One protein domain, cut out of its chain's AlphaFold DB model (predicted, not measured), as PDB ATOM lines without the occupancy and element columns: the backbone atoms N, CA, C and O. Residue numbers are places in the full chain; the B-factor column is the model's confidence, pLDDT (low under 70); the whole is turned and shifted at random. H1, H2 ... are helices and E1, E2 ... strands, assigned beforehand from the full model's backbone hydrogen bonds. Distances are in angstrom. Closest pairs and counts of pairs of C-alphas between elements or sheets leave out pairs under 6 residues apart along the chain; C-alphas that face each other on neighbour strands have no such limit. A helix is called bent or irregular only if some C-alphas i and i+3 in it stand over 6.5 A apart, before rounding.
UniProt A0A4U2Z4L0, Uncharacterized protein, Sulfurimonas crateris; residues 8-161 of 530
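What this domain is: This is residues 8 to 161 of the 530 residues of an uncharacterized protein of Sulfurimonas crateris (UniProt A0A4U2Z4L0). A small body bears a long arm: the four-stranded sheet of E1, E5, E6 and E2 has helix H3 running along one face, and the two-stranded hairpin of E3 and E4 reaches far out from this body and makes the longest axis. H4 packs on H3 near the base of the arm, the short H2 sits near the first residues of H3, and the short H1 only grazes the sheet. The printed part has 154 residues with four named helices and six named strands, in the order H1 E1 E2 H2 H3 E3 E4 E5 E6 H4; the class is mixed, helices and strands. Both sheets are antiparallel, in the orders E1 - E5 - E6 - E2 and E3 - E4. The whole is elongated, 67 by 38 by 28 A, and only just loose, close to compact, with a radius of gyration of the C-alphas of 18.1 A.

How they stand to each other: H1, residues 8 to 13, grazes the four-stranded sheet with residues 8 to 12. E1, residues 17 to 19, is an edge strand and the antiparallel neighbour of E5, residues 101 to 106, with N 19 and O 103 within hydrogen-bond range at 2.8 A. The other edge strand, E2, residues 32 to 37, is antiparallel to E6, residues 122 to 127, with N 34 and O 125 at 2.9 A. E5 and E6 form a hairpin, with N 124 and O 104 at 2.8 A. H2, residues 40 to 45, only just touches H3, residues 51 to 66, with 3 pairs of C-alphas within 8 A, the closest those of Leu 43 and Ile 54 at 6.6 A. H3 is on the sheet at a height of 8.5 A, in two layers, a helix on one face of a sheet; it runs along the strands, at 10 degrees to E5 on the local plane. E3, residues 69 to 80, and E4, residues 86 to 96, form a hairpin, with N 72 and O 93 at 2.9 A. H4, residues 134 to 148, is irregular, with C-alphas 135 and 138 8.7 A apart. H4 touches H3 with residues 142 to 147 alone, the closest C-alphas being those of Ile 65 and Lys 146 at 6.6 A. Every O i to N i+4 pair is within hydrogen-bond range in H2 and H3, against 1 of 2 in H1 and 9 of 11 in H4.

Where its parts are: H1 begins at C-alpha 8, (293.108, 363.889, 140.132). H3 is 22.3 A long, E3 33.7 A, E4 32.8 A and H4 22.3 A. H4 ends at C-alpha 148, (303.227, 351.706, 115.544).

The domain as a whole: The C-alphas farthest apart, of His 83 and Asp 113, are 67.9 A apart. The printed part has no cut. The links E1 to E2 and E5 to E6 are long. Mean pLDDT of the printed part is 76.8; residues under 70 include 8 to 13, 20 to 31 and 109 to 118.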
ATOM      1  N   ASP A   8     293.128 365.264 139.641       50.97
ATOM      2  CA  ASP A   8     293.108 363.889 140.132       50.97
ATOM      3  C   ASP A   8     291.728 363.218 140.121       50.97
ATOM      4  O   ASP A   8     291.640 362.076 139.677       50.97
ATOM      5  N   LEU A   9     290.655 363.918 140.515       51.47
ATOM      6  CA  LEU A   9     289.302 363.334 140.561       51.47
ATOM      7  C   LEU A   9     288.838 362.914 139.161       51.47
ATOM      8  O   LEU A   9     288.474 361.768 138.926       51.47
ATOM      9  N   HIS A  10     288.997 363.789 138.163       57.81
ATOM     10  CA  HIS A  10     288.552 363.445 136.813       57.81
ATOM     11  C   HIS A  10     289.356 362.305 136.158       57.81
ATOM     12  O   HIS A  10     288.833 361.686 135.247       57.81
ATOM     13  N   ILE A  11     290.595 361.995 136.556       66.81
ATOM     14  CA  ILE A  11     291.333 360.875 135.934       66.81
ATOM     15  C   ILE A  11     290.801 359.530 136.433       66.81
ATOM     16  O   ILE A  11     290.757 358.572 135.674       66.81
ATOM     17  N   LEU A  12     290.372 359.452 137.690       67.25
ATOM     18  CA  LEU A  12     289.966 358.187 138.300       67.25
ATOM     19  C   LEU A  12     288.458 357.944 138.191       67.25
ATOM     20  O   LEU A  12     288.046 356.810 137.975       67.25
ATOM     21  N   ASP A  13     287.644 358.997 138.254       66.06
ATOM     22  CA  ASP A  13     286.190 358.867 138.426       66.06
ATOM     23  C   ASP A  13     285.459 358.234 137.229       66.06
ATOM     24  O   ASP A  13     284.401 357.634 137.394       66.06
ATOM     25  N   HIS A  14     285.996 358.366 136.013       71.56
ATOM     26  CA  HIS A  14     285.323 357.901 134.792       71.56
ATOM     27  C   HIS A  14     286.235 357.127 133.837       71.56
ATOM     28  O   HIS A  14     285.857 356.907 132.679       71.56
ATOM     29  N   ALA A  15     287.415 356.718 134.305       77.38
ATOM     30  CA  ALA A  15     288.294 355.856 133.532       77.38
ATOM     31  C   ALA A  15     287.610 354.513 133.252       77.38
ATOM     32  O   ALA A  15     286.946 353.935 134.110       77.38
ATOM     33  N   ASP A  16     287.792 354.023 132.033       81.62
ATOM     34  CA  ASP A  16     287.383 352.679 131.637       81.62
ATOM     35  C   ASP A  16     288.353 351.629 132.195       81.62
ATOM     36  O   ASP A  16     287.964 350.534 132.589       81.62
ATOM     37  N   THR A  17     289.644 351.956 132.229       83.50
ATOM     38  CA  THR A  17     290.681 351.087 132.785       83.50
ATOM     39  C   THR A  17     291.729 351.932 133.483       83.50
ATOM     40  O   THR A  17     292.225 352.902 132.913       83.50
ATOM     41  N   ILE A  18     292.105 351.531 134.693       83.31
ATOM     42  CA  ILE A  18     293.206 352.120 135.452       83.31
ATOM     43  C   ILE A  18     294.285 351.052 135.600       83.31
ATOM     44  O   ILE A  18     293.994 349.881 135.858       83.31
ATOM     45  N   LYS A  19     295.538 351.447 135.398       79.19
ATOM     46  CA  LYS A  19     296.714 350.625 135.662       79.19
ATOM     47  C   LYS A  19     297.539 351.289 136.754       79.19
ATOM     48  O   LYS A  19     297.807 352.492 136.691       79.19
ATOM     49  N   ASN A  20     297.961 350.434 137.685       69.62
ATOM     50  CA  ASN A  20     298.722 350.716 138.899       69.62
ATOM     51  C   ASN A  20     297.900 351.418 139.984       69.62
ATOM     52  O   ASN A  20     297.283 352.454 139.749       69.62
ATOM     53  N   ASP A  21     297.941 350.860 141.194       55.56
ATOM     54  CA  ASP A  21     297.414 351.512 142.387       55.56
ATOM     55  C   ASP A  21     298.505 352.393 142.980       55.56
ATOM     56  O   ASP A  21     299.454 351.909 143.607       55.56
ATOM     57  N   ILE A  22     298.353 353.709 142.854       55.06
ATOM     58  CA  ILE A  22     299.013 354.589 143.812       55.06
ATOM     59  C   ILE A  22     298.244 354.408 145.124       55.06
ATOM     60  O   ILE A  22     297.193 355.016 145.309       55.06
ATOM     61  N   LYS A  23     298.770 353.573 146.032       46.19
ATOM     62  CA  LYS A  23     298.160 353.300 147.352       46.19
ATOM     63  C   LYS A  23     297.807 354.575 148.128       46.19
ATOM     64  O   LYS A  23     296.890 354.552 148.938       46.19
ATOM     65  N   GLU A  24     298.515 355.676 147.869       47.00
ATOM     66  CA  GLU A  24     298.206 356.992 148.421       47.00
ATOM     67  C   GLU A  24     298.524 358.100 147.397       47.00
ATOM     68  O   GLU A  24     299.684 358.452 147.154       47.00
ATOM     69  N   TYR A  25     297.494 358.638 146.734       53.34
ATOM     70  CA  TYR A  25     297.673 359.756 145.806       53.34
ATOM     71  C   TYR A  25     298.191 360.990 146.551       53.34
ATOM     72  O   TYR A  25     297.521 361.561 147.409       53.34
ATOM     73  N   ASN A  26     299.376 361.452 146.155       59.03
ATOM     74  CA  ASN A  26     299.958 362.687 146.662       59.03
ATOM     75  C   ASN A  26     300.106 363.717 145.533       59.03
ATOM     76  O   ASN A  26     300.970 363.573 144.665       59.03
ATOM     77  N   SER A  27     299.302 364.783 145.565       59.72
ATOM     78  CA  SER A  27     299.316 365.875 144.575       59.72
ATOM     79  C   SER A  27     300.625 366.671 144.542       59.72
ATOM     80  O   SER A  27     300.924 367.358 143.563       59.72
ATOM     81  N   THR A  28     301.446 366.574 145.591       61.53
ATOM     82  CA  THR A  28     302.781 367.181 145.620       61.53
ATOM     83  C   THR A  28     303.854 366.305 144.976       61.53
ATOM     84  O   THR A  28     304.883 366.845 144.561       61.53
ATOM     85  N   ILE A  29     303.610 364.998 144.849       60.66
ATOM     86  CA  ILE A  29     304.516 364.028 144.223       60.66
ATOM     87  C   ILE A  29     304.113 363.826 142.757       60.66
ATOM     88  O   ILE A  29     304.930 364.023 141.865       60.66
ATOM     89  N   HIS A  30     302.835 363.564 142.484       68.12
ATOM     90  CA  HIS A  30     302.294 363.295 141.145       68.12
ATOM     91  C   HIS A  30     301.912 364.588 140.413       68.12
ATOM     92  O   HIS A  30     300.753 364.835 140.084       68.12
ATOM     93  N   LYS A  31     302.904 365.460 140.210       67.88
ATOM     94  CA  LYS A  31     302.715 366.803 139.630       67.88
ATOM     95  C   LYS A  31     302.688 366.823 138.105       67.88
ATOM     96  O   LYS A  31     302.302 367.830 137.517       67.88
ATOM     97  N   HIS A  32     303.169 365.765 137.461       74.88
ATOM     98  CA  HIS A  32     303.364 365.736 136.019       74.88
ATOM     99  C   HIS A  32     302.244 364.937 135.361       74.88
ATOM    100  O   HIS A  32     302.128 363.739 135.589       74.88
ATOM    101  N   HIS A  33     301.431 365.608 134.545       79.38
ATOM    102  CA  HIS A  33     300.313 365.008 133.820       79.38
ATOM    103  C   HIS A  33     300.582 365.044 132.319       79.38
ATOM    104  O   HIS A  33     300.758 366.116 131.747       79.38
ATOM    105  N   PHE A  34     300.585 363.870 131.693       80.56
ATOM    106  CA  PHE A  34     300.660 363.716 130.247       80.56
ATOM    107  C   PHE A  34     299.346 363.146 129.714       80.56
ATOM    108  O   PHE A  34     298.792 362.200 130.279       80.56
ATOM    109  N   LYS A  35     298.865 363.691 128.594       85.75
ATOM    110  CA  LYS A  35     297.669 363.209 127.895       85.75
ATOM    111  C   LYS A  35     297.963 362.960 126.420       85.75
ATOM    112  O   LYS A  35     298.517 363.825 125.730       85.75
ATOM    113  N   CYS A  36     297.516 361.815 125.918       87.50
ATOM    114  CA  CYS A  36     297.529 361.498 124.494       87.50
ATOM    115  C   CYS A  36     296.236 360.815 124.055       87.50
ATOM    116  O   CYS A  36     295.575 360.172 124.859       87.50
ATOM    117  N   SER A  37     295.870 360.953 122.784       89.00
ATOM    118  CA  SER A  37     294.664 360.344 122.213       89.00
ATOM    119  C   SER A  37     294.954 359.670 120.878       89.00
ATOM    120  O   SER A  37     295.923 360.015 120.203       89.00
ATOM    121  N   ILE A  38     294.105 358.728 120.482       88.06
ATOM    122  CA  ILE A  38     294.086 358.143 119.137       88.06
ATOM    123  C   ILE A  38     292.729 358.474 118.528       88.06
ATOM    124  O   ILE A  38     291.719 358.432 119.223       88.06
ATOM    125  N   ASP A  39     292.695 358.833 117.247       86.25
ATOM    126  CA  ASP A  39     291.412 359.111 116.600       86.25
ATOM    127  C   ASP A  39     290.622 357.813 116.429       86.25
ATOM    128  O   ASP A  39     291.150 356.845 115.873       86.25
ATOM    129  N   THR A  40     289.340 357.806 116.799       88.94
ATOM    130  CA  THR A  40     288.454 356.649 116.573       88.94
ATOM    131  C   THR A  40     288.463 356.212 115.105       88.94
ATOM    132  O   THR A  40     288.449 355.021 114.820       88.94
ATOM    133  N   SER A  41     288.563 357.151 114.157       86.75
ATOM    134  CA  SER A  41     288.621 356.827 112.726       86.75
ATOM    135  C   SER A  41     289.865 356.013 112.351       86.75
ATOM    136  O   SER A  41     289.765 355.126 111.512       86.75
ATOM    137  N   GLN A  42     291.022 356.246 112.992       86.94
ATOM    138  CA  GLN A  42     292.217 355.419 112.768       86.94
ATOM    139  C   GLN A  42     291.971 353.979 113.227       86.94
ATOM    140  O   GLN A  42     292.327 353.041 112.523       86.94
ATOM    141  N   LEU A  43     291.331 353.809 114.384       89.31
ATOM    142  CA  LEU A  43     291.007 352.498 114.944       89.31
ATOM    143  C   LEU A  43     290.004 351.738 114.062       89.31
ATOM    144  O   LEU A  43     290.246 350.576 113.736       89.31
ATOM    145  N   ILE A  44     288.941 352.409 113.605       88.81
ATOM    146  CA  ILE A  44     287.938 351.846 112.685       88.81
ATOM    147  C   ILE A  44     288.609 351.341 111.405       88.81
ATOM    148  O   ILE A  44     288.415 350.192 111.015       88.81
ATOM    149  N   VAL A  45     289.466 352.168 110.802       84.81
ATOM    150  CA  VAL A  45     290.190 351.837 109.566       84.81
ATOM    151  C   VAL A  45     291.173 350.670 109.758       84.81
ATOM    152  O   VAL A  45     291.511 349.971 108.807       84.81
ATOM    153  N   LYS A  46     291.622 350.402 110.990       85.94
ATOM    154  CA  LYS A  46     292.421 349.211 111.333       85.94
ATOM    155  C   LYS A  46     291.582 347.986 111.712       85.94
ATOM    156  O   LYS A  46     292.124 347.000 112.197       85.94
ATOM    157  N   GLY A  47     290.275 348.019 111.460       86.06
ATOM    158  CA  GLY A  47     289.360 346.904 111.711       86.06
ATOM    159  C   GLY A  47     288.782 346.873 113.129       86.06
ATOM    160  O   GLY A  47     288.008 345.969 113.460       86.06
ATOM    161  N   HIS A  48     289.093 347.868 113.967       90.00
ATOM    162  CA  HIS A  48     288.484 348.048 115.284       90.00
ATOM    163  C   HIS A  48     287.208 348.887 115.150       90.00
ATOM    164  O   HIS A  48     287.122 350.016 115.620       90.00
ATOM    165  N   ASN A  49     286.222 348.343 114.444       87.50
ATOM    166  CA  ASN A  49     285.018 349.059 114.022       87.50
ATOM    167  C   ASN A  49     283.831 348.969 114.996       87.50
ATOM    168  O   ASN A  49     282.724 349.364 114.653       87.50
ATOM    169  N   THR A  50     284.044 348.454 116.205       89.00
ATOM    170  CA  THR A  50     283.029 348.409 117.266       89.00
ATOM    171  C   THR A  50     283.619 348.915 118.575       89.00
ATOM    172  O   THR A  50     284.837 348.858 118.767       89.00
ATOM    173  N   LYS A  51     282.762 349.393 119.487       89.88
ATOM    174  CA  LYS A  51     283.175 349.887 120.811       89.88
ATOM    175  C   LYS A  51     284.038 348.864 121.550       89.88
ATOM    176  O   LYS A  51     285.155 349.187 121.942       89.88
ATOM    177  N   ASP A  52     283.599 347.607 121.598       90.44
ATOM    178  CA  ASP A  52     284.335 346.515 122.249       90.44
ATOM    179  C   ASP A  52     285.710 346.265 121.631       90.44
ATOM    180  O   ASP A  52     286.696 346.092 122.348       90.44
ATOM    181  N   LYS A  53     285.809 346.275 120.294       92.62
ATOM    182  CA  LYS A  53     287.092 346.090 119.605       92.62
ATOM    183  C   LYS A  53     288.050 347.245 119.889       92.62
ATOM    184  O   LYS A  53     289.243 346.994 120.049       92.62
ATOM    185  N   ILE A  54     287.539 348.479 119.946       93.31
ATOM    186  CA  ILE A  54     288.336 349.658 120.301       93.31
ATOM    187  C   ILE A  54     288.787 349.582 121.758       93.31
ATOM    188  O   ILE A  54     289.978 349.715 122.024       93.31
ATOM    189  N   ASN A  55     287.871 349.336 122.692       92.94
ATOM    190  CA  ASN A  55     288.202 349.229 124.110       92.94
ATOM    191  C   ASN A  55     289.249 348.130 124.328       92.94
ATOM    192  O   ASN A  55     290.244 348.362 125.007       92.94
ATOM    193  N   LYS A  56     289.094 346.971 123.676       94.19
ATOM    194  CA  LYS A  56     290.076 345.884 123.729       94.19
ATOM    195  C   LYS A  56     291.465 346.334 123.270       94.19
ATOM    196  O   LYS A  56     292.406 346.232 124.046       94.19
ATOM    197  N   VAL A  57     291.601 346.877 122.054       94.56
ATOM    198  CA  VAL A  57     292.928 347.275 121.542       94.56
ATOM    199  C   VAL A  57     293.547 348.411 122.358       94.56
ATOM    200  O   VAL A  57     294.758 348.434 122.555       94.56
ATOM    201  N   MET A  58     292.736 349.336 122.879       94.81
ATOM    202  CA  MET A  58     293.223 350.416 123.735       94.81
ATOM    203  C   MET A  58     293.700 349.891 125.095       94.81
ATOM    204  O   MET A  58     294.741 350.330 125.577       94.81
ATOM    205  N   ARG A  59     292.997 348.926 125.700       94.44
ATOM    206  CA  ARG A  59     293.433 348.263 126.940       94.44
ATOM    207  C   ARG A  59     294.713 347.457 126.725       94.44
ATOM    208  O   ARG A  59     295.658 347.641 127.486       94.44
ATOM    209  N   ASP A  60     294.777 346.664 125.655       93.75
ATOM    210  CA  ASP A  60     295.962 345.873 125.288       93.75
ATOM    211  C   ASP A  60     297.180 346.784 125.039       93.75
ATOM    212  O   ASP A  60     298.282 346.523 125.525       93.75
ATOM    213  N   LEU A  61     296.979 347.907 124.338       93.81
ATOM    214  CA  LEU A  61     298.021 348.906 124.106       93.81
ATOM    215  C   LEU A  61     298.466 349.579 125.411       93.81
ATOM    216  O   LEU A  61     299.665 349.775 125.607       93.81
ATOM    217  N   LEU A  62     297.533 349.927 126.304       92.38
ATOM    218  CA  LEU A  62     297.863 350.480 127.620       92.38
ATOM    219  C   LEU A  62     298.703 349.489 128.433       92.38
ATOM    220  O   LEU A  62     299.710 349.891 129.010       92.38
ATOM    221  N   ASP A  63     298.325 348.211 128.427       90.69
ATOM    222  CA  ASP A  63     299.067 347.133 129.080       90.69
ATOM    223  C   ASP A  63     300.473 346.962 128.510       90.69
ATOM    224  O   ASP A  63     301.437 346.806 129.262       90.69
ATOM    225  N   GLU A  64     300.635 347.025 127.190       90.31
ATOM    226  CA  GLU A  64     301.961 346.935 126.583       90.31
ATOM    227  C   GLU A  64     302.831 348.155 126.931       90.31
ATOM    228  O   GLU A  64     304.038 348.022 127.167       90.31
ATOM    229  N   ILE A  65     302.228 349.348 126.971       88.94
ATOM    230  CA  ILE A  65     302.912 350.586 127.349       88.94
ATOM    231  C   ILE A  65     303.418 350.487 128.787       88.94
ATOM    232  O   ILE A  65     304.599 350.759 129.012       88.94
ATOM    233  N   THR A  66     302.560 350.103 129.735       86.81
ATOM    234  CA  THR A  66     302.888 350.105 131.168       86.81
ATOM    235  C   THR A  66     303.814 348.960 131.564       86.81
ATOM    236  O   THR A  66     304.691 349.173 132.394       86.81
ATOM    237  N   ASN A  67     303.708 347.783 130.941       84.31
ATOM    238  CA  ASN A  67     304.535 346.617 131.284       84.31
ATOM    239  C   ASN A  67     305.921 346.592 130.613       84.31
ATOM    240  O   ASN A  67     306.661 345.623 130.781       84.31
ATOM    241  N   THR A  68     306.291 347.622 129.847       77.62
ATOM    242  CA  THR A  68     307.609 347.699 129.199       77.62
ATOM    243  C   THR A  68     308.498 348.723 129.908       77.62
ATOM    244  O   THR A  68     308.167 349.907 129.943       77.62
ATOM    245  N   GLU A  69     309.664 348.293 130.401       78.88
ATOM    246  CA  GLU A  69     310.725 349.212 130.833       78.88
ATOM    247  C   GLU A  69     311.316 349.919 129.605       78.88
ATOM    248  O   GLU A  69     311.710 349.271 128.631       78.88
ATOM    249  N   TYR A  70     311.376 351.252 129.631       75.12
ATOM    250  CA  TYR A  70     311.933 352.027 128.527       75.12
ATOM    251  C   TYR A  70     313.325 352.552 128.879       75.12
ATOM    252  O   TYR A  70     313.494 353.336 129.815       75.12
ATOM    253  N   GLU A  71     314.322 352.149 128.090       78.06
ATOM    254  CA  GLU A  71     315.715 352.573 128.220       78.06
ATOM    255  C   GLU A  71     316.084 353.627 127.162       78.06
ATOM    256  O   GLU A  71     315.795 353.484 125.972       78.06
ATOM    257  N   PHE A  72     316.781 354.690 127.568       73.56
ATOM    258  CA  PHE A  72     317.304 355.703 126.652       73.56
ATOM    259  C   PHE A  72     318.650 356.257 127.108       73.56
ATOM    260  O   PHE A  72     318.984 356.292 128.289       73.56
ATOM    261  N   ARG A  73     319.437 356.735 126.141       73.19
ATOM    262  CA  ARG A  73     320.728 357.373 126.401       73.19
ATOM    263  C   ARG A  73     320.581 358.886 126.461       73.19
ATOM    264  O   ARG A  73     320.078 359.498 125.519       73.19
ATOM    265  N   VAL A  74     321.076 359.488 127.534       66.56
ATOM    266  CA  VAL A  74     321.134 360.943 127.717       66.56
ATOM    267  C   VAL A  74     322.581 361.386 127.644       66.56
ATOM    268  O   VAL A  74     323.446 360.821 128.307       66.56
ATOM    269  N   LYS A  75     322.862 362.409 126.839       72.38
ATOM    270  CA  LYS A  75     324.198 363.001 126.770       72.38
ATOM    271  C   LYS A  75     324.502 363.736 128.075       72.38
ATOM    272  O   LYS A  75     323.775 364.655 128.439       72.38
ATOM    273  N   THR A  76     325.573 363.350 128.758       70.94
ATOM    274  CA  THR A  76     325.928 363.893 130.080       70.94
ATOM    275  C   THR A  76     327.055 364.906 130.021       70.94
ATOM    276  O   THR A  76     327.039 365.882 130.765       70.94
ATOM    277  N   ARG A  77     328.033 364.708 129.132       76.81
ATOM    278  CA  ARG A  77     329.144 365.649 128.950       76.81
ATOM    279  C   ARG A  77     329.698 365.612 127.532       76.81
ATOM    280  O   ARG A  77     329.638 364.597 126.839       76.81
ATOM    281  N   THR A  78     330.286 366.733 127.137       77.19
ATOM    282  CA  THR A  78     331.122 366.857 125.940       77.19
ATOM    283  C   THR A  78     332.490 367.340 126.393       77.19
ATOM    284  O   THR A  78     332.543 368.286 127.175       77.19
ATOM    285  N   TYR A  79     333.572 366.740 125.908       79.56
ATOM    286  CA  TYR A  79     334.911 367.301 126.078       79.56
ATOM    287  C   TYR A  79     335.679 367.249 124.765       79.56
ATOM    288  O   TYR A  79     335.433 366.378 123.933       79.56
ATOM    289  N   THR A  80     336.603 368.182 124.592       78.81
ATOM    290  CA  THR A  80     337.573 368.148 123.501       78.81
ATOM    291  C   THR A  80     338.857 367.559 124.058       78.81
ATOM    292  O   THR A  80     339.347 368.028 125.087       78.81
ATOM    293  N   ASP A  81     339.367 366.496 123.443       82.81
ATOM    294  CA  ASP A  81     340.634 365.917 123.872       82.81
ATOM    295  C   ASP A  81     341.828 366.794 123.460       82.81
ATOM    296  O   ASP A  81     341.705 367.768 122.717       82.81
ATOM    297  N   ARG A  82     343.014 366.432 123.954       75.50
ATOM    298  CA  ARG A  82     344.277 367.129 123.671       75.50
ATOM    299  C   ARG A  82     344.667 367.173 122.182       75.50
ATOM    300  O   ARG A  82     345.619 367.860 121.839       75.50
ATOM    301  N   HIS A  83     343.968 366.432 121.319       80.88
ATOM    302  CA  HIS A  83     344.175 366.388 119.871       80.88
ATOM    303  C   HIS A  83     343.069 367.133 119.101       80.88
ATOM    304  O   HIS A  83     343.017 367.051 117.878       80.88
ATOM    305  N   GLY A  84     342.182 367.855 119.797       78.44
ATOM    306  CA  GLY A  84     341.087 368.604 119.181       78.44
ATOM    307  C   GLY A  84     339.844 367.764 118.869       78.44
ATOM    308  O   GLY A  84     338.877 368.302 118.328       78.44
ATOM    309  N   ASN A  85     339.810 366.474 119.225       82.56
ATOM    310  CA  ASN A  85     338.656 365.628 118.927       82.56
ATOM    311  C   ASN A  85     337.557 365.817 119.969       82.56
ATOM    312  O   ASN A  85     337.771 365.662 121.175       82.56
ATOM    313  N   LYS A  86     336.342 366.088 119.496       82.56
ATOM    314  CA  LYS A  86     335.154 366.179 120.341       82.56
ATOM    315  C   LYS A  86     334.695 364.778 120.737       82.56
ATOM    316  O   LYS A  86     334.308 363.977 119.891       82.56
ATOM    317  N   LYS A  87     334.700 364.493 122.033       83.12
ATOM    318  CA  LYS A  87     334.211 363.244 122.612       83.12
ATOM    319  C   LYS A  87     332.953 363.497 123.428       83.12
ATOM    320  O   LYS A  87     332.890 364.387 124.281       83.12
ATOM    321  N   GLU A  88     331.939 362.691 123.152       83.62
ATOM    322  CA  GLU A  88     330.618 362.787 123.764       83.62
ATOM    323  C   GLU A  88     330.392 361.576 124.667       83.62
ATOM    324  O   GLU A  88     330.646 360.442 124.267       83.62
ATOM    325  N   TYR A  89     329.933 361.813 125.895       79.06
ATOM    326  CA  TYR A  89     329.577 360.746 126.823       79.06
ATOM    327  C   TYR A  89     328.084 360.752 127.093       79.06
ATOM    328  O   TYR A  89     327.450 361.808 127.187       79.06
ATOM    329  N   TYR A  90     327.554 359.552 127.277       77.06
ATOM    330  CA  TYR A  90     326.143 359.307 127.506       77.06
ATOM    331  C   TYR A  90     325.975 358.457 128.763       77.06
ATOM    332  O   TYR A  90     326.791 357.573 129.019       77.06
ATOM    333  N   SER A  91     324.923 358.714 129.532       74.56
ATOM    334  CA  SER A  91     324.421 357.786 130.543       74.56
ATOM    335  C   SER A  91     323.180 357.084 130.017       74.56
ATOM    336  O   SER A  91     322.388 357.664 129.272       74.56
ATOM    337  N   THR A  92     323.013 355.830 130.411       80.38
ATOM    338  CA  THR A  92     321.758 355.111 130.227       80.38
ATOM    339  C   THR A  92     320.802 355.490 131.355       80.38
ATOM    340  O   THR A  92     321.171 355.465 132.529       80.38
ATOM    341  N   LYS A  93     319.579 355.859 130.989       75.56
ATOM    342  CA  LYS A  93     318.453 356.139 131.878       75.56
ATOM    343  C   LYS A  93     317.321 355.171 131.558       75.56
ATOM    344  O   LYS A  93     317.179 354.749 130.410       75.56
ATOM    345  N   ARG A  94     316.536 354.823 132.574       75.56
ATOM    346  CA  ARG A  94     315.385 353.926 132.467       75.56
ATOM    347  C   ARG A  94     314.228 354.510 133.256       75.56
ATOM    348  O   ARG A  94     314.466 355.116 134.295       75.56
ATOM    349  N   PHE A  95     313.009 354.332 132.771       74.44
ATOM    350  CA  PHE A  95     311.817 354.530 133.591       74.44
ATOM    351  C   PHE A  95     310.907 353.313 133.471       74.44
ATOM    352  O   PHE A  95     310.754 352.738 132.387       74.44
ATOM    353  N   ASN A  96     310.305 352.942 134.597       75.25
ATOM    354  CA  ASN A  96     309.361 351.847 134.694       75.25
ATOM    355  C   ASN A  96     307.944 352.424 134.822       75.25
ATOM    356  O   ASN A  96     307.563 352.973 135.851       75.25
ATOM    357  N   LEU A  97     307.153 352.310 133.752       77.50
ATOM    358  CA  LEU A  97     305.774 352.810 133.741       77.50
ATOM    359  C   LEU A  97     304.818 351.957 134.590       77.50
ATOM    360  O   LEU A  97     303.705 352.395 134.861       77.50
ATOM    361  N   LYS A  98     305.228 350.754 134.998       76.81
ATOM    362  CA  LYS A  98     304.420 349.846 135.811       76.81
ATOM    363  C   LYS A  98     304.388 350.247 137.281       76.81
ATOM    364  O   LYS A  98     303.375 350.072 137.930       76.81
ATOM    365  N   ASP A  99     305.475 350.781 137.815       72.19
ATOM    366  CA  ASP A  99     305.549 351.039 139.258       72.19
ATOM    367  C   ASP A  99     305.484 352.541 139.578       72.19
ATOM    368  O   ASP A  99     304.966 352.934 140.620       72.19
ATOM    369  N   ASP A 100     305.928 353.397 138.650       71.31
ATOM    370  CA  ASP A 100     306.130 354.827 138.920       71.31
ATOM    371  C   ASP A 100     305.026 355.745 138.362       71.31
ATOM    372  O   ASP A 100     305.125 356.976 138.466       71.31
ATOM    373  N   VAL A 101     304.001 355.181 137.709       78.56
ATOM    374  CA  VAL A 101     303.038 355.945 136.897       78.56
ATOM    375  C   VAL A 101     301.619 355.447 137.095       78.56
ATOM    376  O   VAL A 101     301.342 354.278 136.862       78.56
ATOM    377  N   LEU A 102     300.693 356.346 137.426       80.88
ATOM    378  CA  LEU A 102     299.271 356.036 137.287       80.88
ATOM    379  C   LEU A 102     298.859 356.276 135.846       80.88
ATOM    380  O   LEU A 102     299.006 357.390 135.333       80.88
ATOM    381  N   ALA A 103     298.357 355.231 135.201       86.44
ATOM    382  CA  ALA A 103     297.917 355.296 133.821       86.44
ATOM    383  C   ALA A 103     296.426 354.972 133.737       86.44
ATOM    384  O   ALA A 103     295.965 353.991 134.314       86.44
ATOM    385  N   ALA A 104     295.670 355.787 133.013       86.56
ATOM    386  CA  ALA A 104     294.233 355.616 132.872       86.56
ATOM    387  C   ALA A 104     293.815 355.722 131.410       86.56
ATOM    388  O   ALA A 104     294.249 356.624 130.688       86.56
ATOM    389  N   TYR A 105     292.956 354.803 130.985       90.62
ATOM    390  CA  TYR A 105     292.261 354.832 129.711       90.62
ATOM    391  C   TYR A 105     290.859 355.392 129.883       90.62
ATOM    392  O   TYR A 105     290.108 354.966 130.756       90.62
ATOM    393  N   HIS A 106     290.511 356.330 129.009       86.56
ATOM    394  CA  HIS A 106     289.206 356.961 128.954       86.56
ATOM    395  C   HIS A 106     288.642 356.855 127.540       86.56
ATOM    396  O   HIS A 106     289.306 357.180 126.548       86.56
ATOM    397  N   ASN A 107     287.376 356.466 127.465       84.44
ATOM    398  CA  ASN A 107     286.572 356.435 126.249       84.44
ATOM    399  C   ASN A 107     285.313 357.309 126.358       84.44
ATOM    400  O   ASN A 107     284.602 357.448 125.375       84.44
ATOM    401  N   ARG A 108     285.042 357.928 127.511       74.81
ATOM    402  CA  ARG A 108     283.860 358.765 127.772       74.81
ATOM    403  C   ARG A 108     284.236 360.098 128.403       74.81
ATOM    404  O   ARG A 108     285.358 360.269 128.886       74.81
ATOM    405  N   SER A 109     283.321 361.061 128.341       67.75
ATOM    406  CA  SER A 109     283.501 362.358 128.996       67.75
ATOM    407  C   SER A 109     283.122 362.275 130.480       67.75
ATOM    408  O   SER A 109     282.330 361.428 130.872       67.75
ATOM    409  N   PHE A 110     283.665 363.172 131.311       58.84
ATOM    410  CA  PHE A 110     283.425 363.173 132.764       58.84
ATOM    411  C   PHE A 110     281.937 363.278 133.154       58.84
ATOM    412  O   PHE A 110     281.541 362.752 134.183       58.84
ATOM    413  N   ASN A 111     281.112 363.939 132.335       59.28
ATOM    414  CA  ASN A 111     279.686 364.151 132.609       59.28
ATOM    415  C   ASN A 111     278.779 363.191 131.825       59.28
ATOM    416  O   ASN A 111     277.601 363.492 131.640       59.28
ATOM    417  N   SER A 112     279.329 362.104 131.280       58.56
ATOM    418  CA  SER A 112     278.588 361.212 130.398       58.56
ATOM    419  C   SER A 112     278.827 359.757 130.743       58.56
ATOM    420  O   SER A 112     279.964 359.286 130.775       58.56
ATOM    421  N   ASP A 113     277.727 359.034 130.914       57.84
ATOM    422  CA  ASP A 113     277.747 357.583 131.066       57.84
ATOM    423  C   ASP A 113     277.902 356.863 129.716       57.84
ATOM    424  O   ASP A 113     278.164 355.662 129.682       57.84
ATOM    425  N   ALA A 114     277.792 357.585 128.594       60.53
ATOM    426  CA  ALA A 114     277.893 357.017 127.259       60.53
ATOM    427  C   ALA A 114     279.353 356.903 126.782       60.53
ATOM    428  O   ALA A 114     280.085 357.888 126.652       60.53
ATOM    429  N   GLU A 115     279.767 355.678 126.443       66.62
ATOM    430  CA  GLU A 115     281.046 355.444 125.774       66.62
ATOM    431  C   GLU A 115     281.106 356.149 124.416       66.62
ATOM    432  O   GLU A 115     280.191 356.028 123.590       66.62
ATOM    433  N   PHE A 116     282.250 356.786 124.170       68.19
ATOM    434  CA  PHE A 116     282.585 357.589 122.997       68.19
ATOM    435  C   PHE A 116     281.738 358.858 122.847       68.19
ATOM    436  O   PHE A 116     281.675 359.425 121.754       68.19
ATOM    437  N   ASP A 117     281.145 359.357 123.942       66.19
ATOM    438  CA  ASP A 117     280.437 360.636 123.927       66.19
ATOM    439  C   ASP A 117     281.399 361.804 123.730       66.19
ATOM    440  O   ASP A 117     282.080 362.272 124.649       66.19
ATOM    441  N   ASN A 118     281.438 362.283 122.484       67.19
ATOM    442  CA  ASN A 118     282.135 363.493 122.070       67.19
ATOM    443  C   ASN A 118     283.628 363.535 122.452       67.19
ATOM    444  O   ASN A 118     284.229 364.618 122.450       67.19
ATOM    445  N   ILE A 119     284.258 362.394 122.730       74.81
ATOM    446  CA  ILE A 119     285.668 362.311 123.101       74.81
ATOM    447  C   ILE A 119     286.371 361.197 122.330       74.81
ATOM    448  O   ILE A 119     285.831 360.117 122.116       74.81
ATOM    449  N   GLU A 120     287.590 361.489 121.883       85.62
ATOM    450  CA  GLU A 120     288.470 360.474 121.304       85.62
ATOM    451  C   GLU A 120     288.995 359.558 122.424       85.62
ATOM    452  O   GLU A 120     289.264 360.056 123.526       85.62
ATOM    453  N   PRO A 121     289.186 358.251 122.176       89.50
ATOM    454  CA  PRO A 121     289.807 357.358 123.145       89.50
ATOM    455  C   PRO A 121     291.221 357.848 123.478       89.50
ATOM    456  O   PRO A 121     292.016 358.198 122.594       89.50
ATOM    457  N   HIS A 122     291.535 357.935 124.768       91.19
ATOM    458  CA  HIS A 122     292.735 358.631 125.217       91.19
ATOM    459  C   HIS A 122     293.298 358.085 126.524       91.19
ATOM    460  O   HIS A 122     292.587 357.498 127.336       91.19
ATOM    461  N   PHE A 123     294.595 358.315 126.717       91.00
ATOM    462  CA  PHE A 123     295.324 357.940 127.916       91.00
ATOM    463  C   PHE A 123     295.733 359.167 128.720       91.00
ATOM    464  O   PHE A 123     296.141 360.198 128.173       91.00
ATOM    465  N   HIS A 124     295.646 359.020 130.033       87.25
ATOM    466  CA  HIS A 124     296.223 359.909 131.025       87.25
ATOM    467  C   HIS A 124     297.375 359.175 131.708       87.25
ATOM    468  O   HIS A 124     297.219 358.021 132.092       87.25
ATOM    469  N   PHE A 125     298.513 359.846 131.873       84.00
ATOM    470  CA  PHE A 125     299.642 359.340 132.645       84.00
ATOM    471  C   PHE A 125     300.063 360.380 133.682       84.00
ATOM    472  O   PHE A 125     300.312 361.542 133.338       84.00
ATOM    473  N   LEU A 126     300.129 359.970 134.945       79.88
ATOM    474  CA  LEU A 126     300.549 360.794 136.074       79.88
ATOM    475  C   LEU A 126     301.879 360.287 136.624       79.88
ATOM    476  O   LEU A 126     301.975 359.141 137.055       79.88
ATOM    477  N   PHE A 127     302.887 361.158 136.631       77.00
ATOM    478  CA  PHE A 127     304.262 360.817 136.997       77.00
ATOM    479  C   PHE A 127     304.717 361.548 138.254       77.00
ATOM    480  O   PHE A 127     304.384 362.721 138.474       77.00
ATOM    481  N   SER A 128     305.576 360.873 139.013       67.19
ATOM    482  CA  SER A 128     306.336 361.437 140.131       67.19
ATOM    483  C   SER A 128     307.674 362.070 139.705       67.19
ATOM    484  O   SER A 128     308.158 362.993 140.361       67.19
ATOM    485  N   ASN A 129     308.269 361.620 138.589       64.56
ATOM    486  CA  ASN A 129     309.648 361.945 138.202       64.56
ATOM    487  C   ASN A 129     309.760 362.728 136.869       64.56
ATOM    488  O   ASN A 129     308.933 362.598 135.968       64.56
ATOM    489  N   ARG A 130     310.820 363.540 136.728       60.75
ATOM    490  CA  ARG A 130     311.114 364.415 135.568       60.75
ATOM    491  C   ARG A 130     312.028 363.786 134.509       60.75
ATOM    492  O   ARG A 130     312.436 364.473 133.572       60.75
ATOM    493  N   GLU A 131     312.371 362.507 134.629       63.25
ATOM    494  CA  GLU A 131     313.356 361.855 133.749       63.25
ATOM    495  C   GLU A 131     312.879 361.635 132.297       63.25
ATOM    496  O   GLU A 131     313.676 361.263 131.444       63.25
ATOM    497  N   MET A 132     311.633 361.979 131.949       68.62
ATOM    498  CA  MET A 132     311.046 361.817 130.602       68.62
ATOM    499  C   MET A 132     311.608 362.746 129.508       68.62
ATOM    500  O   MET A 132     311.154 362.723 128.357       68.62
ATOM    501  N   GLY A 133     312.606 363.562 129.847       61.12
ATOM    502  CA  GLY A 133     313.174 364.575 128.967       61.12
ATOM    503  C   GLY A 133     312.277 365.809 128.828       61.12
ATOM    504  O   GLY A 133     311.141 365.857 129.303       61.12
ATOM    505  N   ARG A 134     312.801 366.847 128.166       60.28
ATOM    506  CA  ARG A 134     312.044 368.081 127.914       60.28
ATOM    507  C   ARG A 134     310.782 367.750 127.114       60.28
ATOM    508  O   ARG A 134     310.877 367.111 126.067       60.28
ATOM    509  N   SER A 135     309.624 368.190 127.612       63.91
ATOM    510  CA  SER A 135     308.325 367.997 126.947       63.91
ATOM    511  C   SER A 135     308.008 366.521 126.663       63.91
ATOM    512  O   SER A 135     307.497 366.186 125.592       63.91
ATOM    513  N   PHE A 136     308.406 365.649 127.600       76.56
ATOM    514  CA  PHE A 136     308.130 364.211 127.590       76.56
ATOM    515  C   PHE A 136     308.616 363.491 126.323       76.56
ATOM    516  O   PHE A 136     308.022 362.510 125.881       76.56
ATOM    517  N   TYR A 137     309.711 363.967 125.719       73.88
ATOM    518  CA  TYR A 137     310.262 363.427 124.473       73.88
ATOM    519  C   TYR A 137     310.435 361.900 124.489       73.88
ATOM    520  O   TYR A 137     310.055 361.219 123.534       73.88
ATOM    521  N   HIS A 138     310.985 361.348 125.572       77.94
ATOM    522  CA  HIS A 138     311.256 359.914 125.669       77.94
ATOM    523  C   HIS A 138     309.971 359.090 125.798       77.94
ATOM    524  O   HIS A 138     309.836 358.068 125.130       77.94
ATOM    525  N   LEU A 139     308.992 359.590 126.556       80.31
ATOM    526  CA  LEU A 139     307.661 358.994 126.644       80.31
ATOM    527  C   LEU A 139     306.945 359.020 125.289       80.31
ATOM    528  O   LEU A 139     306.433 357.997 124.850       80.31
ATOM    529  N   LYS A 140     306.948 360.154 124.579       83.19
ATOM    530  CA  LYS A 140     306.334 360.268 123.243       83.19
ATOM    531  C   LYS A 140     306.908 359.251 122.262       83.19
ATOM    532  O   LYS A 140     306.154 358.664 121.489       83.19
ATOM    533  N   LYS A 141     308.228 359.033 122.299       80.88
ATOM    534  CA  LYS A 141     308.895 358.033 121.458       80.88
ATOM    535  C   LYS A 141     308.446 356.612 121.809       80.88
ATOM    536  O   LYS A 141     308.077 355.880 120.897       80.88
ATOM    537  N   HIS A 142     308.411 356.265 123.097       85.38
ATOM    538  CA  HIS A 142     307.894 354.973 123.569       85.38
ATOM    539  C   HIS A 142     306.447 354.742 123.115       85.38
ATOM    540  O   HIS A 142     306.141 353.737 122.483       85.38
ATOM    541  N   LEU A 143     305.569 355.721 123.342       87.25
ATOM    542  CA  LEU A 143     304.164 355.660 122.936       87.25
ATOM    543  C   LEU A 143     304.011 355.467 121.417       87.25
ATOM    544  O   LEU A 143     303.223 354.632 120.981       87.25
ATOM    545  N   GLN A 144     304.776 356.203 120.604       85.62
ATOM    546  CA  GLN A 144     304.775 356.053 119.141       85.62
ATOM    547  C   GLN A 144     305.251 354.666 118.699       85.62
ATOM    548  O   GLN A 144     304.649 354.080 117.804       85.62
ATOM    549  N   GLU A 145     306.302 354.127 119.320       85.06
ATOM    550  CA  GLU A 145     306.818 352.791 119.008       85.06
ATOM    551  C   GLU A 145     305.770 351.707 119.285       85.06
ATOM    552  O   GLU A 145     305.524 350.850 118.435       85.06
ATOM    553  N   LYS A 146     305.102 351.784 120.441       88.81
ATOM    554  CA  LYS A 146     304.046 350.842 120.827       88.81
ATOM    555  C   LYS A 146     302.825 350.941 119.918       88.81
ATOM    556  O   LYS A 146     302.402 349.931 119.368       88.81
ATOM    557  N   ALA A 147     302.315 352.149 119.670       87.88
ATOM    558  CA  ALA A 147     301.190 352.354 118.755       87.88
ATOM    559  C   ALA A 147     301.509 351.933 117.309       87.88
ATOM    560  O   ALA A 147     300.641 351.406 116.611       87.88
ATOM    561  N   GLY A 148     302.764 352.092 116.876       83.94
ATOM    562  CA  GLY A 148     303.227 351.706 115.544       83.94
ATOM    563  C   GLY A 148     303.032 350.221 115.228       83.94
ATOM    564  O   GLY A 148     302.738 349.889 114.082       83.94
ATOM    565  N   LYS A 149     303.089 349.335 116.234       86.00
ATOM    566  CA  LYS A 149     302.806 347.893 116.071       86.00
ATOM    567  C   LYS A 149     301.366 347.605 115.644       86.00
ATOM    568  O   LYS A 149     301.118 346.621 114.958       86.00
ATOM    569  N   TYR A 150     300.444 348.492 116.009       83.69
ATOM    570  CA  TYR A 150     299.027 348.439 115.642       83.69
ATOM    571  C   TYR A 150     298.727 349.288 114.392       83.69
ATOM    572  O   TYR A 150     297.579 349.409 113.971       83.69
ATOM    573  N   GLY A 151     299.745 349.919 113.791       80.62
ATOM    574  CA  GLY A 151     299.563 350.880 112.702       80.62
ATOM    575  C   GLY A 151     298.816 352.150 113.131       80.62
ATOM    576  O   GLY A 151     298.157 352.770 112.293       80.62
ATOM    577  N   LEU A 152     298.897 352.514 114.416       85.19
ATOM    578  CA  LEU A 152     298.224 353.664 115.023       85.19
ATOM    579  C   LEU A 152     299.213 354.794 115.320       85.19
ATOM    580  O   LEU A 152     300.403 354.564 115.543       85.19
ATOM    581  N   VAL A 153     298.709 356.030 115.369       84.00
ATOM    582  CA  VAL A 153     299.513 357.214 115.700       84.00
ATOM    583  C   VAL A 153     298.833 358.033 116.792       84.00
ATOM    584  O   VAL A 153     297.701 358.494 116.635       84.00
ATOM    585  N   PHE A 154     299.564 358.282 117.881       84.12
ATOM    586  CA  PHE A 154     299.102 359.159 118.952       84.12
ATOM    587  C   PHE A 154     299.084 360.635 118.548       84.12
ATOM    588  O   PHE A 154     299.994 361.162 117.899       84.12
ATOM    589  N   HIS A 155     298.079 361.331 119.063       80.25
ATOM    590  CA  HIS A 155     298.046 362.776 119.211       80.25
ATOM    591  C   HIS A 155     298.483 363.135 120.620       80.25
ATOM    592  O   HIS A 155     297.845 362.745 121.595       80.25
ATOM    593  N   PHE A 156     299.559 363.906 120.735       76.50
ATOM    594  CA  PHE A 156     300.052 364.374 122.023       76.50
ATOM    595  C   PHE A 156     299.482 365.755 122.333       76.50
ATOM    596  O   PHE A 156     299.610 366.679 121.526       76.50
ATOM    597  N   ALA A 157     298.880 365.920 123.515       64.62
ATOM    598  CA  ALA A 157     298.349 367.216 123.937       64.62
ATOM    599  C   ALA A 157     299.451 368.295 123.972       64.62
ATOM    600  O   ALA A 157     299.226 369.436 123.577       64.62
ATOM    601  N   GLU A 158     300.670 367.904 124.339       52.78
ATOM    602  CA  GLU A 158     301.842 368.775 124.482       52.78
ATOM    603  C   GLU A 158     302.507 369.195 123.171       52.78
ATOM    604  O   GLU A 158     303.313 370.127 123.157       52.78
ATOM    605  N   ASP A 159     302.189 368.555 122.045       45.00
ATOM    606  CA  ASP A 159     302.634 369.071 120.742       45.00
ATOM    607  C   ASP A 159     301.936 370.402 120.412       45.00
ATOM    608  O   ASP A 159     302.423 371.183 119.591       45.00
ATOM    609  N   LYS A 160     300.855 370.731 121.136       44.62
ATOM    610  CA  LYS A 160     300.269 372.075 121.180       44.62
ATOM    611  C   LYS A 160     301.073 373.043 122.050       44.62
ATOM    612  O   LYS A 160     300.892 374.250 121.909       44.62
ATOM    613  N   GLU A 161     301.944 372.554 122.933       35.16
ATOM    614  CA  GLU A 161     302.715 373.390 123.850       35.16
ATOM    615  C   GLU A 161     304.081 373.820 123.319       35.16
ATOM    616  O   GLU A 161     304.490 374.948 123.617       35.16
TER     617      GLU A 161